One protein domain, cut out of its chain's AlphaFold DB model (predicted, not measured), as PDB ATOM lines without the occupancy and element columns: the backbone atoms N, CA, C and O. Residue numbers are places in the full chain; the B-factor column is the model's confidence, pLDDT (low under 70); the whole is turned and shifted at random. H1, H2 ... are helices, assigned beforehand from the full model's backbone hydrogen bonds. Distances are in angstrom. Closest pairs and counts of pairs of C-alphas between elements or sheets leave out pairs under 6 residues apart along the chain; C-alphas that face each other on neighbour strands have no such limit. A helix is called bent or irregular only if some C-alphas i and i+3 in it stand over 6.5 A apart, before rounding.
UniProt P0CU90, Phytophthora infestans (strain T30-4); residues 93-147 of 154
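Overview. This is residues 93 to 147 of the 154 residues of a protein of Phytophthora infestans (strain T30-4) (UniProt P0CU90). Three helices, H1, H2 and H4, stand in a triangle, and short H3 makes a corner at the beginning of H4. H2 runs back beside H4, the longest helix, while H1 is set slantwise near both with few contacts. The printed part has 55 residues with four named helices, H1 to H4 in chain order, and no named strand; the class is all helix. It is compact, with a radius of gyration of the C-alphas of 11.0 A and spans of 29 by 23 by 17 A.

Arrangement. H1, residues 93 to 105, and H4, residues 131 to 145, are close but not clearly touching, at a steep tilt of 44 degrees, the same way; their closest C-alphas, of Phe 100 and Tyr 139, are 6.3 A apart. H1 is also close to but not clearly touching H2, residues 110 to 116, with the closest C-alphas, of Trp 103 and Val 113, 7.8 A apart. H2 and H4 touch at a shallow tilt of 31 degrees, opposite ways, the closest C-alphas being those of Pro 110 and Ser 140, 5.7 A apart. H3, residues 124 to 129, is about perpendicular to H4 at 75 degrees and close but not clearly touching; the closest C-alphas, of Ala 127 and Phe 133, are 6.4 A apart. H3 is apart from H1 and from H2. Each O i to N i+4 pair is within hydrogen-bond range in H2 and H3, against 7 of 9 in H1 and 10 of 11 in H4.

Along the chain. H1 begins at C-alpha 93 (149.029, 187.709, 111.987) and is 19.3 A long; it is neither bent nor irregular, but only just: C-alphas 101 and 104 are 6.2 A apart. H2 measures 9.7 A and H3 8.8 A. H4 is 22.4 A long and ends at C-alpha 145 (152.298, 206.054, 121.900).

Size, cuts and confidence. The two C-alphas farthest apart, of Lys 105 and Lys 125, are 30.2 A apart. The printed part has no cut. The links H1 to H2 and H3 to H4 are tight, and H2 to H3, with 7 residues, is short. Mean pLDDT of the printed part is 83.0, and no printed residue is under 70.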
ATOM      1  N   LYS A  93     148.329 186.413 111.995       75.94
ATOM      2  CA  LYS A  93     149.029 187.709 111.987       75.94
ATOM      3  C   LYS A  93     148.080 188.863 111.659       75.94
ATOM      4  O   LYS A  93     148.116 189.896 112.322       75.94
ATOM      5  N   THR A  94     147.219 188.680 110.661       73.03
ATOM      6  CA  THR A  94     146.262 189.704 110.223       73.03
ATOM      7  C   THR A  94     145.178 189.920 111.270       73.03
ATOM      8  O   THR A  94     144.848 191.064 111.569       73.03
ATOM      9  N   THR A  95     144.677 188.841 111.881       76.18
ATOM     10  CA  THR A  95     143.710 188.921 112.982       76.18
ATOM     11  C   THR A  95     144.267 189.728 114.153       76.18
ATOM     12  O   THR A  95     143.607 190.668 114.588       76.18
ATOM     13  N   LYS A  96     145.496 189.435 114.608       78.74
ATOM     14  CA  LYS A  96     146.149 190.193 115.691       78.74
ATOM     15  C   LYS A  96     146.321 191.667 115.337       78.74
ATOM     16  O   LYS A  96     145.981 192.541 116.127       78.74
ATOM     17  N   ASN A  97     146.795 191.955 114.125       79.66
ATOM     18  CA  ASN A  97     147.009 193.331 113.684       79.66
ATOM     19  C   ASN A  97     145.687 194.121 113.628       79.66
ATOM     20  O   ASN A  97     145.614 195.252 114.100       79.66
ATOM     21  N   LEU A  98     144.606 193.503 113.142       79.88
ATOM     22  CA  LEU A  98     143.268 194.099 113.180       79.88
ATOM     23  C   LEU A  98     142.790 194.340 114.616       79.88
ATOM     24  O   LEU A  98     142.263 195.412 114.903       79.88
ATOM     25  N   GLN A  99     143.029 193.398 115.526       83.46
ATOM     26  CA  GLN A  99     142.619 193.509 116.926       83.46
ATOM     27  C   GLN A  99     143.331 194.667 117.646       83.46
ATOM     28  O   GLN A  99     142.668 195.496 118.267       83.46
ATOM     29  N   PHE A 100     144.643 194.840 117.432       82.64
ATOM     30  CA  PHE A 100     145.389 196.008 117.922       82.64
ATOM     31  C   PHE A 100     144.911 197.343 117.327       82.64
ATOM     32  O   PHE A 100     145.172 198.400 117.902       82.64
ATOM     33  N   ARG A 101     144.222 197.331 116.179       80.47
ATOM     34  CA  ARG A 101     143.597 198.532 115.597       80.47
ATOM     35  C   ARG A 101     142.191 198.782 116.133       80.47
ATOM     36  O   ARG A 101     141.788 199.943 116.176       80.47
ATOM     37  N   ILE A 102     141.475 197.732 116.532       83.24
ATOM     38  CA  ILE A 102     140.126 197.807 117.105       83.24
ATOM     39  C   ILE A 102     140.182 198.298 118.551       83.24
ATOM     40  O   ILE A 102     139.519 199.281 118.868       83.24
ATOM     41  N   TRP A 103     141.017 197.698 119.404       84.36
ATOM     42  CA  TRP A 103     141.052 198.018 120.837       84.36
ATOM     43  C   TRP A 103     141.223 199.514 121.169       84.36
ATOM     44  O   TRP A 103     140.470 200.012 122.008       84.36
ATOM     45  N   PRO A 104     142.094 200.290 120.489       79.76
ATOM     46  CA  PRO A 104     142.209 201.720 120.753       79.76
ATOM     47  C   PRO A 104     140.956 202.495 120.340       79.76
ATOM     48  O   PRO A 104     140.629 203.503 120.957       79.76
ATOM     49  N   LYS A 105     140.262 202.046 119.284       79.16
ATOM     50  CA  LYS A 105     139.017 202.673 118.818       79.16
ATOM     51  C   LYS A 105     137.850 202.372 119.756       79.16
ATOM     52  O   LYS A 105     137.013 203.240 119.954       79.16
ATOM     53  N   GLU A 106     137.850 201.195 120.380       80.71
ATOM     54  CA  GLU A 106     136.923 200.819 121.456       80.71
ATOM     55  C   GLU A 106     137.264 201.469 122.811       80.71
ATOM     56  O   GLU A 106     136.604 201.180 123.802       80.71
ATOM     57  N   LYS A 107     138.299 202.323 122.883       80.43
ATOM     58  CA  LYS A 107     138.824 202.904 124.134       80.43
ATOM     59  C   LYS A 107     139.175 201.847 125.197       80.43
ATOM     60  O   LYS A 107     139.182 202.152 126.388       80.43
ATOM     61  N   LYS A 108     139.511 200.616 124.789       81.42
ATOM     62  CA  LYS A 108     139.958 199.578 125.724       81.42
ATOM     63  C   LYS A 108     141.340 199.926 126.242       81.42
ATOM     64  O   LYS A 108     142.328 199.887 125.504       81.42
ATOM     65  N   ASP A 109     141.402 200.250 127.519       85.11
ATOM     66  CA  ASP A 109     142.652 200.515 128.196       85.11
ATOM     67  C   ASP A 109     143.465 199.212 128.361       85.11
ATOM     68  O   ASP A 109     142.931 198.101 128.250       85.11
ATOM     69  N   PRO A 110     144.780 199.303 128.624       84.95
ATOM     70  CA  PRO A 110     145.617 198.125 128.795       84.95
ATOM     71  C   PRO A 110     145.097 197.170 129.874       84.95
ATOM     72  O   PRO A 110     145.272 195.964 129.734       84.95
ATOM     73  N   LYS A 111     144.429 197.667 130.925       85.97
ATOM     74  CA  LYS A 111     143.864 196.809 131.973       85.97
ATOM     75  C   LYS A 111     142.705 195.965 131.439       85.97
ATOM     76  O   LYS A 111     142.675 194.766 131.712       85.97
ATOM     77  N   ALA A 112     141.801 196.551 130.647       86.60
ATOM     78  CA  ALA A 112     140.743 195.801 129.972       86.60
ATOM     79  C   ALA A 112     141.317 194.738 129.027       86.60
ATOM     80  O   ALA A 112     140.885 193.588 129.064       86.60
ATOM     81  N   VAL A 113     142.345 195.082 128.243       86.43
ATOM     82  CA  VAL A 113     143.005 194.119 127.343       86.43
ATOM     83  C   VAL A 113     143.704 193.001 128.120       86.43
ATOM     84  O   VAL A 113     143.618 191.840 127.733       86.43
ATOM     85  N   TYR A 114     144.338 193.308 129.251       86.93
ATOM     86  CA  TYR A 114     144.949 192.299 130.120       86.93
ATOM     87  C   TYR A 114     143.919 191.276 130.628       86.93
ATOM     88  O   TYR A 114     144.185 190.072 130.656       86.93
ATOM     89  N   ALA A 115     142.721 191.741 130.990       87.97
ATOM     90  CA  ALA A 115     141.618 190.868 131.376       87.97
ATOM     91  C   ALA A 115     141.067 190.060 130.187       87.97
ATOM     92  O   ALA A 115     140.839 188.859 130.321       87.97
ATOM     93  N   GLU A 116     140.906 190.682 129.017       86.34
ATOM     94  CA  GLU A 116     140.400 190.029 127.800       86.34
ATOM     95  C   GLU A 116     141.334 188.911 127.307       86.34
ATOM     96  O   GLU A 116     140.873 187.850 126.885       86.34
ATOM     97  N   LEU A 117     142.647 189.098 127.466       85.96
ATOM     98  CA  LEU A 117     143.675 188.090 127.194       85.96
ATOM     99  C   LEU A 117     143.746 186.981 128.259       85.96
ATOM    100  O   LEU A 117     144.643 186.139 128.215       85.96
ATOM    101  N   LYS A 118     142.811 186.964 129.220       86.54
ATOM    102  CA  LYS A 118     142.760 186.014 130.343       86.54
ATOM    103  C   LYS A 118     144.055 185.991 131.161       86.54
ATOM    104  O   LYS A 118     144.406 184.970 131.747       86.54
ATOM    105  N   LEU A 119     144.765 187.121 131.196       84.50
ATOM    106  CA  LEU A 119     145.962 187.293 132.017       84.50
ATOM    107  C   LEU A 119     145.596 187.706 133.449       84.50
ATOM    108  O   LEU A 119     146.370 187.492 134.379       84.50
ATOM    109  N   ALA A 120     144.399 188.267 133.646       84.55
ATOM    110  CA  ALA A 120     143.887 188.609 134.966       84.55
ATOM    111  C   ALA A 120     143.698 187.357 135.842       84.55
ATOM    112  O   ALA A 120     143.100 186.372 135.415       84.55
ATOM    113  N   GLY A 121     144.196 187.414 137.080       81.66
ATOM    114  CA  GLY A 121     144.110 186.319 138.055       81.66
ATOM    115  C   GLY A 121     145.231 185.279 137.954       81.66
ATOM    116  O   GLY A 121     145.369 184.462 138.859       81.66
ATOM    117  N   LEU A 122     146.060 185.326 136.906       83.33
ATOM    118  CA  LEU A 122     147.290 184.541 136.855       83.33
ATOM    119  C   LEU A 122     148.352 185.156 137.767       83.33
ATOM    120  O   LEU A 122     148.473 186.377 137.883       83.33
ATOM    121  N   ASP A 123     149.168 184.291 138.365       85.94
ATOM    122  CA  ASP A 123     150.375 184.721 139.064       85.94
ATOM    123  C   ASP A 123     151.277 185.520 138.098       85.94
ATOM    124  O   ASP A 123     151.410 185.122 136.935       85.94
ATOM    125  N   PRO A 124     151.933 186.617 138.523       82.94
ATOM    126  CA  PRO A 124     152.777 187.426 137.646       82.94
ATOM    127  C   PRO A 124     153.839 186.630 136.875       82.94
ATOM    128  O   PRO A 124     154.168 186.993 135.742       82.94
ATOM    129  N   LYS A 125     154.379 185.542 137.449       85.29
ATOM    130  CA  LYS A 125     155.302 184.647 136.726       85.29
ATOM    131  C   LYS A 125     154.586 183.835 135.648       85.29
ATOM    132  O   LYS A 125     155.096 183.734 134.534       85.29
ATOM    133  N   ALA A 126     153.411 183.294 135.958       82.70
ATOM    134  CA  ALA A 126     152.606 182.521 135.015       82.70
ATOM    135  C   ALA A 126     152.070 183.401 133.875       82.70
ATOM    136  O   ALA A 126     152.112 183.000 132.714       82.70
ATOM    137  N   ALA A 127     151.654 184.631 134.184       82.05
ATOM    138  CA  ALA A 127     151.237 185.606 133.188       82.05
ATOM    139  C   ALA A 127     152.379 185.931 132.217       82.05
ATOM    140  O   ALA A 127     152.164 185.902 131.015       82.05
ATOM    141  N   LYS A 128     153.606 186.157 132.706       84.87
ATOM    142  CA  LYS A 128     154.778 186.424 131.848       84.87
ATOM    143  C   LYS A 128     155.168 185.255 130.942       84.87
ATOM    144  O   LYS A 128     155.733 185.490 129.879       84.87
ATOM    145  N   ALA A 129     154.898 184.019 131.360       85.99
ATOM    146  CA  ALA A 129     155.147 182.827 130.552       85.99
ATOM    147  C   ALA A 129     154.061 182.586 129.485       85.99
ATOM    148  O   ALA A 129     154.267 181.790 128.571       85.99
ATOM    149  N   ASN A 130     152.909 183.256 129.587       80.86
ATOM    150  CA  ASN A 130     151.823 183.119 128.627       80.86
ATOM    151  C   ASN A 130     152.182 183.841 127.308       80.86
ATOM    152  O   ASN A 130     152.563 185.014 127.349       80.86
ATOM    153  N   PRO A 131     152.037 183.198 126.132       83.89
ATOM    154  CA  PRO A 131     152.304 183.838 124.840       83.89
ATOM    155  C   PRO A 131     151.491 185.122 124.608       83.89
ATOM    156  O   PRO A 131     151.995 186.051 123.976       83.89
ATOM    157  N   GLU A 132     150.284 185.225 125.169       83.80
ATOM    158  CA  GLU A 132     149.423 186.411 125.048       83.80
ATOM    159  C   GLU A 132     149.974 187.624 125.824       83.80
ATOM    160  O   GLU A 132     149.614 188.771 125.557       83.80
ATOM    161  N   PHE A 133     150.906 187.418 126.761       84.96
ATOM    162  CA  PHE A 133     151.554 188.522 127.474       84.96
ATOM    163  C   PHE A 133     152.415 189.380 126.542       84.96
ATOM    164  O   PHE A 133     152.500 190.597 126.719       84.96
ATOM    165  N   ALA A 134     153.008 188.778 125.507       85.60
ATOM    166  CA  ALA A 134     153.715 189.524 124.472       85.60
ATOM    167  C   ALA A 134     152.757 190.439 123.689       85.60
ATOM    168  O   ALA A 134     153.107 191.581 123.383       85.60
ATOM    169  N   ASP A 135     151.532 189.976 123.424       85.14
ATOM    170  CA  ASP A 135     150.508 190.775 122.751       85.14
ATOM    171  C   ASP A 135     150.028 191.927 123.642       85.14
ATOM    172  O   ASP A 135     149.916 193.063 123.178       85.14
ATOM    173  N   TYR A 136     149.846 191.679 124.943       87.09
ATOM    174  CA  TYR A 136     149.562 192.731 125.920       87.09
ATOM    175  C   TYR A 136     150.647 193.823 125.941       87.09
ATOM    176  O   TYR A 136     150.331 195.019 125.938       87.09
ATOM    177  N   LEU A 137     151.928 193.435 125.941       87.58
ATOM    178  CA  LEU A 137     153.043 194.386 125.917       87.58
ATOM    179  C   LEU A 137     153.065 195.202 124.621       87.58
ATOM    180  O   LEU A 137     153.230 196.426 124.662       87.58
ATOM    181  N   ALA A 138     152.863 194.542 123.478       86.53
ATOM    182  CA  ALA A 138     152.786 195.208 122.183       86.53
ATOM    183  C   ALA A 138     151.641 196.230 122.156       86.53
ATOM    184  O   ALA A 138     151.849 197.383 121.765       86.53
ATOM    185  N   TYR A 139     150.459 195.848 122.649       85.21
ATOM    186  CA  TYR A 139     149.323 196.758 122.743       85.21
ATOM    187  C   TYR A 139     149.591 197.937 123.673       85.21
ATOM    188  O   TYR A 139     149.355 199.082 123.293       85.21
ATOM    189  N   SER A 140     150.127 197.678 124.866       85.02
ATOM    190  CA  SER A 140     150.426 198.725 125.850       85.02
ATOM    191  C   SER A 140     151.376 199.779 125.282       85.02
ATOM    192  O   SER A 140     151.208 200.974 125.532       85.02
ATOM    193  N   LYS A 141     152.341 199.365 124.449       86.02
ATOM    194  CA  LYS A 141     153.233 200.289 123.742       86.02
ATOM    195  C   LYS A 141     152.477 201.160 122.731       86.02
ATOM    196  O   LYS A 141     152.699 202.368 122.697       86.02
ATOM    197  N   ILE A 142     151.566 200.575 121.951       82.97
ATOM    198  CA  ILE A 142     150.720 201.308 120.991       82.97
ATOM    199  C   ILE A 142     149.803 202.295 121.722       82.97
ATOM    200  O   ILE A 142     149.706 203.455 121.321       82.97
ATOM    201  N   TRP A 143     149.159 201.851 122.801       82.82
ATOM    202  CA  TRP A 143     148.278 202.673 123.628       82.82
ATOM    203  C   TRP A 143     149.015 203.889 124.191       82.82
ATOM    204  O   TRP A 143     148.560 205.023 124.043       82.82
ATOM    205  N   ASN A 144     150.201 203.675 124.764       82.52
ATOM    206  CA  ASN A 144     151.020 204.760 125.296       82.52
ATOM    207  C   ASN A 144     151.489 205.724 124.199       82.52
ATOM    208  O   ASN A 144     151.444 206.935 124.406       82.52
ATOM    209  N   HIS A 145     151.877 205.214 123.026       80.48
ATOM    210  CA  HIS A 145     152.298 206.054 121.900       80.48
ATOM    211  C   HIS A 145     151.161 206.928 121.351       80.48
ATOM    212  O   HIS A 145     151.399 208.057 120.940       80.48
ATOM    213  N   ARG A 146     149.910 206.452 121.402       74.58
ATOM    214  CA  ARG A 146     148.717 207.219 120.993       74.58
ATOM    215  C   ARG A 146     148.205 208.201 122.051       74.58
ATOM    216  O   ARG A 146     147.126 208.758 121.883       74.58
ATOM    217  N   GLY A 147     148.941 208.400 123.144       72.95
ATOM    218  CA  GLY A 147     148.509 209.278 124.226       72.95
ATOM    219  C   GLY A 147     147.366 208.684 125.044       72.95
ATOM    220  O   GLY A 147     146.521 209.423 125.532       72.95
TER     221      GLY A 147